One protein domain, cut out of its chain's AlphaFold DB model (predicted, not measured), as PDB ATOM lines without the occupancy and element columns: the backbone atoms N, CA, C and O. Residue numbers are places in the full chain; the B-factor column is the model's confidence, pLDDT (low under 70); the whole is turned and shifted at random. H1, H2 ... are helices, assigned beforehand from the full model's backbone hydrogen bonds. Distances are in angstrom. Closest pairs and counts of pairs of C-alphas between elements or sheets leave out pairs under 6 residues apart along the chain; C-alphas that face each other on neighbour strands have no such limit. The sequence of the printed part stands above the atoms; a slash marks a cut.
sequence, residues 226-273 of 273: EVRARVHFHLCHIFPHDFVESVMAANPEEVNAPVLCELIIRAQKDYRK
ATOM      1  N   GLU A 226      32.124 -12.625  12.266       91.19
ATOM      2  CA  GLU A 226      31.241 -11.603  11.697       91.19
ATOM      3  C   GLU A 226      32.025 -10.370  11.234       91.19
ATOM      4  O   GLU A 226      31.792  -9.881  10.124       91.19
ATOM      5  N   VAL A 227      33.033  -9.950  12.011       91.88
ATOM      6  CA  VAL A 227      34.027  -8.944  11.590       91.88
ATOM      7  C   VAL A 227      34.660  -9.394  10.270       91.88
ATOM      8  O   VAL A 227      34.712  -8.647   9.290       91.88
ATOM      9  N   ARG A 228      35.099 -10.657  10.224       93.94
ATOM     10  CA  ARG A 228      35.753 -11.256   9.063       93.94
ATOM     11  C   ARG A 228      34.841 -11.305   7.843       93.94
ATOM     12  O   ARG A 228      35.275 -10.937   6.755       93.94
ATOM     13  N   ALA A 229      33.581 -11.701   8.015       93.06
ATOM     14  CA  ALA A 229      32.595 -11.715   6.936       93.06
ATOM     15  C   ALA A 229      32.335 -10.305   6.381       93.06
ATOM     16  O   ALA A 229      32.261 -10.120   5.163       93.06
ATOM     17  N   ARG A 230      32.260  -9.290   7.254       94.44
ATOM     18  CA  ARG A 230      32.096  -7.889   6.840       94.44
ATOM     19  C   ARG A 230      33.300  -7.404   6.033       94.44
ATOM     20  O   ARG A 230      33.114  -6.801   4.975       94.44
ATOM     21  N   VAL A 231      34.517  -7.703   6.491       95.00
ATOM     22  CA  VAL A 231      35.756  -7.355   5.779       95.00
ATOM     23  C   VAL A 231      35.832  -8.072   4.431       95.00
ATOM     24  O   VAL A 231      36.069  -7.408   3.426       95.00
ATOM     25  N   HIS A 232      35.535  -9.374   4.374       94.81
ATOM     26  CA  HIS A 232      35.460 -10.141   3.124       94.81
ATOM     27  C   HIS A 232      34.508  -9.484   2.118       94.81
ATOM     28  O   HIS A 232      34.898  -9.193   0.990       94.81
ATOM     29  N   PHE A 233      33.285  -9.155   2.555       95.56
ATOM     30  CA  PHE A 233      32.302  -8.479   1.711       95.56
ATOM     31  C   PHE A 233      32.851  -7.168   1.138       95.56
ATOM     32  O   PHE A 233      32.711  -6.915  -0.054       95.56
ATOM     33  N   HIS A 234      33.511  -6.346   1.958       95.62
ATOM     34  CA  HIS A 234      34.044  -5.055   1.512       95.62
ATOM     35  C   HIS A 234      35.237  -5.222   0.560       95.62
ATOM     36  O   HIS A 234      35.342  -4.485  -0.419       95.62
ATOM     37  N   LEU A 235      36.110  -6.203   0.803       95.31
ATOM     38  CA  LEU A 235      37.254  -6.487  -0.063       95.31
ATOM     39  C   LEU A 235      36.813  -6.977  -1.446       95.31
ATOM     40  O   LEU A 235      37.370  -6.521  -2.443       95.31
ATOM     41  N   CYS A 236      35.766  -7.802  -1.527       95.50
ATOM     42  CA  CYS A 236      35.206  -8.271  -2.800       95.50
ATOM     43  C   CYS A 236      34.602  -7.154  -3.672       95.50
ATOM     44  O   CYS A 236      34.422  -7.354  -4.869       95.50
ATOM     45  N   HIS A 237      34.295  -5.977  -3.112       94.88
ATOM     46  CA  HIS A 237      33.839  -4.822  -3.904       94.88
ATOM     47  C   HIS A 237      34.992  -4.043  -4.552       94.88
ATOM     48  O   HIS A 237      34.758  -3.245  -5.457       94.88
ATOM     49  N   ILE A 238      36.225  -4.230  -4.069       95.19
ATOM     50  CA  ILE A 238      37.403  -3.456  -4.489       95.19
ATOM     51  C   ILE A 238      38.372  -4.331  -5.292       95.19
ATOM     52  O   ILE A 238      39.011  -3.853  -6.229       95.19
ATOM     53  N   PHE A 239      38.472  -5.615  -4.948       94.25
ATOM     54  CA  PHE A 239      39.388  -6.577  -5.551       94.25
ATOM     55  C   PHE A 239      38.625  -7.754  -6.186       94.25
ATOM     56  O   PHE A 239      37.495  -8.033  -5.791       94.25
ATOM     57  N   PRO A 240      39.227  -8.477  -7.152       94.62
ATOM     58  CA  PRO A 240      38.625  -9.671  -7.737       94.62
ATOM     59  C   PRO A 240      38.468 -10.776  -6.689       94.62
ATOM     60  O   PRO A 240      39.374 -10.998  -5.882       94.62
ATOM     61  N   HIS A 241      37.342 -11.489  -6.754       93.81
ATOM     62  CA  HIS A 241      36.945 -12.496  -5.767       93.81
ATOM     63  C   HIS A 241      38.023 -13.563  -5.532       93.81
ATOM     64  O   HIS A 241      38.360 -13.838  -4.385       93.81
ATOM     65  N   ASP A 242      38.636 -14.078  -6.604       94.06
ATOM     66  CA  ASP A 242      39.619 -15.170  -6.533       94.06
ATOM     67  C   ASP A 242      40.818 -14.834  -5.631       94.06
ATOM     68  O   ASP A 242      41.303 -15.669  -4.866       94.06
ATOM     69  N   PHE A 243      41.284 -13.581  -5.675       93.94
ATOM     70  CA  PHE A 243      42.400 -13.132  -4.843       93.94
ATOM     71  C   PHE A 243      41.981 -12.905  -3.392       93.94
ATOM     72  O   PHE A 243      42.744 -13.228  -2.483       93.94
ATOM     73  N   VAL A 244      40.788 -12.349  -3.168       95.44
ATOM     74  CA  VAL A 244      40.270 -12.097  -1.816       95.44
ATOM     75  C   VAL A 244      40.053 -13.419  -1.087       95.44
ATOM     76  O   VAL A 244      40.515 -13.573   0.042       95.44
ATOM     77  N   GLU A 245      39.420 -14.387  -1.746       94.31
ATOM     78  CA  GLU A 245      39.133 -15.699  -1.175       94.31
ATOM     79  C   GLU A 245      40.422 -16.478  -0.894       94.31
ATOM     80  O   GLU A 245      40.589 -16.994   0.207       94.31
ATOM     81  N   SER A 246      41.383 -16.479  -1.826       94.06
ATOM     82  CA  SER A 246      42.680 -17.136  -1.624       94.06
ATOM     83  C   SER A 246      43.467 -16.534  -0.451       94.06
ATOM     84  O   SER A 246      43.956 -17.267   0.411       94.06
ATOM     85  N   VAL A 247      43.553 -15.202  -0.369       95.06
ATOM     86  CA  VAL A 247      44.295 -14.518   0.701       95.06
ATOM     87  C   VAL A 247      43.606 -14.675   2.047       95.06
ATOM     88  O   VAL A 247      44.279 -14.930   3.047       95.06
ATOM     89  N   MET A 248      42.280 -14.552   2.100       93.75
ATOM     90  CA  MET A 248      41.553 -14.771   3.343       93.75
ATOM     91  C   MET A 248      41.646 -16.244   3.755       93.75
ATOM     92  O   MET A 248      41.983 -16.505   4.905       93.75
ATOM     93  N   ALA A 249      41.473 -17.217   2.858       92.75
ATOM     94  CA  ALA A 249      41.633 -18.639   3.184       92.75
ATOM     95  C   ALA A 249      43.035 -18.977   3.726       92.75
ATOM     96  O   ALA A 249      43.152 -19.762   4.665       92.75
ATOM     97  N   ALA A 250      44.087 -18.345   3.193       93.56
ATOM     98  CA  ALA A 250      45.454 -18.501   3.691       93.56
ATOM     99  C   ALA A 250      45.698 -17.840   5.064       93.56
ATOM    100  O   ALA A 250      46.634 -18.222   5.762       93.56
ATOM    101  N   ASN A 251      44.868 -16.869   5.466       91.94
ATOM    102  CA  ASN A 251      45.014 -16.103   6.706       91.94
ATOM    103  C   ASN A 251      43.693 -16.103   7.505       91.94
ATOM    104  O   ASN A 251      42.953 -15.112   7.470       91.94
ATOM    105  N   PRO A 252      43.348 -17.205   8.204       90.56
ATOM    106  CA  PRO A 252      42.072 -17.340   8.917       90.56
ATOM    107  C   PRO A 252      41.932 -16.405  10.128       90.56
ATOM    108  O   PRO A 252      40.841 -15.895  10.375       90.56
ATOM    109  N   GLU A 253      43.029 -16.128  10.832       89.44
ATOM    110  CA  GLU A 253      43.046 -15.293  12.044       89.44
ATOM    111  C   GLU A 253      42.993 -13.786  11.734       89.44
ATOM    112  O   GLU A 253      42.590 -12.975  12.573       89.44
ATOM    113  N   GLU A 254      43.376 -13.398  10.516       90.81
ATOM    114  CA  GLU A 254      43.497 -11.997  10.126       90.81
ATOM    115  C   GLU A 254      42.134 -11.385   9.788       90.81
ATOM    116  O   GLU A 254      41.424 -11.820   8.878       90.81
ATOM    117  N   VAL A 255      41.778 -10.327  10.513       92.19
ATOM    118  CA  VAL A 255      40.568  -9.509  10.289       92.19
ATOM    119  C   VAL A 255      40.900  -8.050   9.983       92.19
ATOM    120  O   VAL A 255      40.013  -7.239   9.718       92.19
ATOM    121  N   ASN A 256      42.183  -7.691  10.002       94.25
ATOM    122  CA  ASN A 256      42.627  -6.330   9.759       94.25
ATOM    123  C   ASN A 256      42.580  -6.014   8.253       94.25
ATOM    124  O   ASN A 256      43.366  -6.540   7.465       94.25
ATOM    125  N   ALA A 257      41.649  -5.143   7.848       91.50
ATOM    126  CA  ALA A 257      41.426  -4.814   6.441       91.50
ATOM    127  C   ALA A 257      42.686  -4.269   5.724       91.50
ATOM    128  O   ALA A 257      43.008  -4.789   4.659       91.50
ATOM    129  N   PRO A 258      43.442  -3.294   6.276       94.31
ATOM    130  CA  PRO A 258      44.730  -2.865   5.721       94.31
ATOM    131  C   PRO A 258      45.722  -3.996   5.413       94.31
ATOM    132  O   PRO A 258      46.303  -4.006   4.329       94.31
ATOM    133  N   VAL A 259      45.893  -4.947   6.337       95.25
ATOM    134  CA  VAL A 259      46.833  -6.072   6.180       95.25
ATOM    135  C   VAL A 259      46.383  -6.980   5.039       95.25
ATOM    136  O   VAL A 259      47.168  -7.318   4.154       95.25
ATOM    137  N   LEU A 260      45.091  -7.312   5.001       95.00
ATOM    138  CA  LEU A 260      44.518  -8.123   3.928       95.00
ATOM    139  C   LEU A 260      44.618  -7.426   2.563       95.00
ATOM    140  O   LEU A 260      44.961  -8.078   1.580       95.00
ATOM    141  N   CYS A 261      44.401  -6.108   2.488       95.06
ATOM    142  CA  CYS A 261      44.603  -5.332   1.260       95.06
ATOM    143  C   CYS A 261      46.043  -5.441   0.739       95.06
ATOM    144  O   CYS A 261      46.253  -5.626  -0.459       95.06
ATOM    145  N   GLU A 262      47.040  -5.329   1.619       95.94
ATOM    146  CA  GLU A 262      48.448  -5.434   1.234       95.94
ATOM    147  C   GLU A 262      48.781  -6.830   0.692       95.94
ATOM    148  O   GLU A 262      49.413  -6.954  -0.362       95.94
ATOM    149  N   LEU A 263      48.295  -7.877   1.363       95.00
ATOM    150  CA  LEU A 263      48.461  -9.263   0.928       95.00
ATOM    151  C   LEU A 263      47.796  -9.524  -0.430       95.00
ATOM    152  O   LEU A 263      48.406 -10.158  -1.291       95.00
ATOM    153  N   ILE A 264      46.595  -8.984  -0.662       94.88
ATOM    154  CA  ILE A 264      45.897  -9.083  -1.954       94.88
ATOM    155  C   ILE A 264      46.693  -8.384  -3.060       94.88
ATOM    156  O   ILE A 264      46.901  -8.959  -4.129       94.88
ATOM    157  N   ILE A 265      47.196  -7.172  -2.811       94.69
ATOM    158  CA  ILE A 265      48.017  -6.437  -3.783       94.69
ATOM    159  C   ILE A 265      49.311  -7.202  -4.092       94.69
ATOM    160  O   ILE A 265      49.759  -7.222  -5.240       94.69
ATOM    161  N   ARG A 266      49.925  -7.832  -3.085       93.94
ATOM    162  CA  ARG A 266      51.125  -8.656  -3.266       93.94
ATOM    163  C   ARG A 266      50.832  -9.887  -4.117       93.94
ATOM    164  O   ARG A 266      51.526 -10.088  -5.108       93.94
ATOM    165  N   ALA A 267      49.765 -10.620  -3.800       90.94
ATOM    166  CA  ALA A 267      49.326 -11.767  -4.585       90.94
ATOM    167  C   ALA A 267      49.103 -11.368  -6.052       90.94
ATOM    168  O   ALA A 267      49.676 -11.971  -6.949       90.94
ATOM    169  N   GLN A 268      48.381 -10.277  -6.318       91.44
ATOM    170  CA  GLN A 268      48.158  -9.798  -7.688       91.44
ATOM    171  C   GLN A 268      49.446  -9.446  -8.447       91.44
ATOM    172  O   GLN A 268      49.519  -9.639  -9.662       91.44
ATOM    173  N   LYS A 269      50.458  -8.906  -7.758       90.69
ATOM    174  CA  LYS A 269      51.759  -8.586  -8.369       90.69
ATOM    175  C   LYS A 269      52.534  -9.837  -8.760       90.69
ATOM    176  O   LYS A 269      53.228  -9.797  -9.772       90.69
ATOM    177  N   ASP A 270      52.416 -10.909  -7.988       87.56
ATOM    178  CA  ASP A 270      53.121 -12.159  -8.258       87.56
ATOM    179  C   ASP A 270      52.539 -12.887  -9.483       87.56
ATOM    180  O   ASP A 270      53.302 -13.444 -10.261       87.56
ATOM    181  N   TYR A 271      51.229 -12.779  -9.739       83.06
ATOM    182  CA  TYR A 271      50.586 -13.323 -10.953       83.06
ATOM    183  C   TYR A 271      50.794 -12.479 -12.223       83.06
ATOM    184  O   TYR A 271      50.492 -12.928 -13.326       83.06
ATOM    185  N   ARG A 272      51.249 -11.230 -12.083       80.38
ATOM    186  CA  ARG A 272      51.535 -10.318 -13.206       80.38
ATOM    187  C   ARG A 272      52.954 -10.467 -13.765       80.38
ATOM    188  O   ARG A 272      53.266  -9.776 -14.735       80.38
ATOM    189  N   LYS A 273      53.801 -11.279 -13.132       59.44
ATOM    190  CA  LYS A 273      55.169 -11.586 -13.567       59.44
ATOM    191  C   LYS A 273      55.197 -12.889 -14.347       59.44
ATOM    192  O   LYS A 273      56.024 -12.951 -15.279       59.44
TER     193      LYS A 273
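Overview. This is residues 226 to 273 of the 273 residues of the protein "C3H1-type domain-containing protein" of Caenorhabditis nigoni (UniProt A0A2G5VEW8). A small cluster of three helices: H1 and H2 fold back on each other as a steeply tilted helical hairpin, and H3, the longest, crosses H2 and meets H1 near its own beginning. Seen along the longest axis, the first turns of H1 lie at one end and the last turns of H3 at the other. The printed part has 48 residues with three named helices, H1, H2 and H3 in chain order, and no named strand; its class is all helix. It is compact, with a radius of gyration of the C-alphas of 10.0 A, yet elongated in outline, spanning 35 by 20 by 16 A.

Along the chain. H1 is residues 226 to 236, beginning at C-alpha 226 (31.241, -11.603, 11.697) and 15.4 A long. A tight link of 4 residues leads to H2, residues 241 to 250, 14.1 A long. A short link of 6 residues leads to H3, residues 257 to 271, 21.4 A long, which ends at C-alpha 271 (50.586, -13.323, -10.953).

Arrangement. H1 and H2 touch, and their closest C-alphas, those of Cys 236 and Val 244, are 6.4 A apart. This hairpin runs opposite ways at a steep tilt of 37 degrees, only just more than shallow. H2 and H3 touch, closest at the C-alphas of Phe 243 and Ile 264, 6.1 A apart. They run opposite ways at a steep tilt of 69 degrees, only just short of about perpendicular. H1 and H3 only just touch, with 3 pairs of C-alphas within 8 A, and H3 does so with residues 257 to 261 alone. Their closest C-alphas, those of Val 231 and Ala 257, are 6.2 A apart; the two run the same way at a steep tilt of 41 degrees. The helix packing is mostly crossed, with 0 of the 3 touching pairs at a shallow tilt. In H1, H2 and H3 every O i to N i+4 pair is within hydrogen-bond range.

Size, cuts and confidence. The C-alphas of Glu 226 and Lys 273, the two farthest apart, are 34.8 A apart. The printed part has no cut and no long link, and ends at the chain's last residue, 273. Mean pLDDT of the printed part is 92.4; residue 273 alone is under 70.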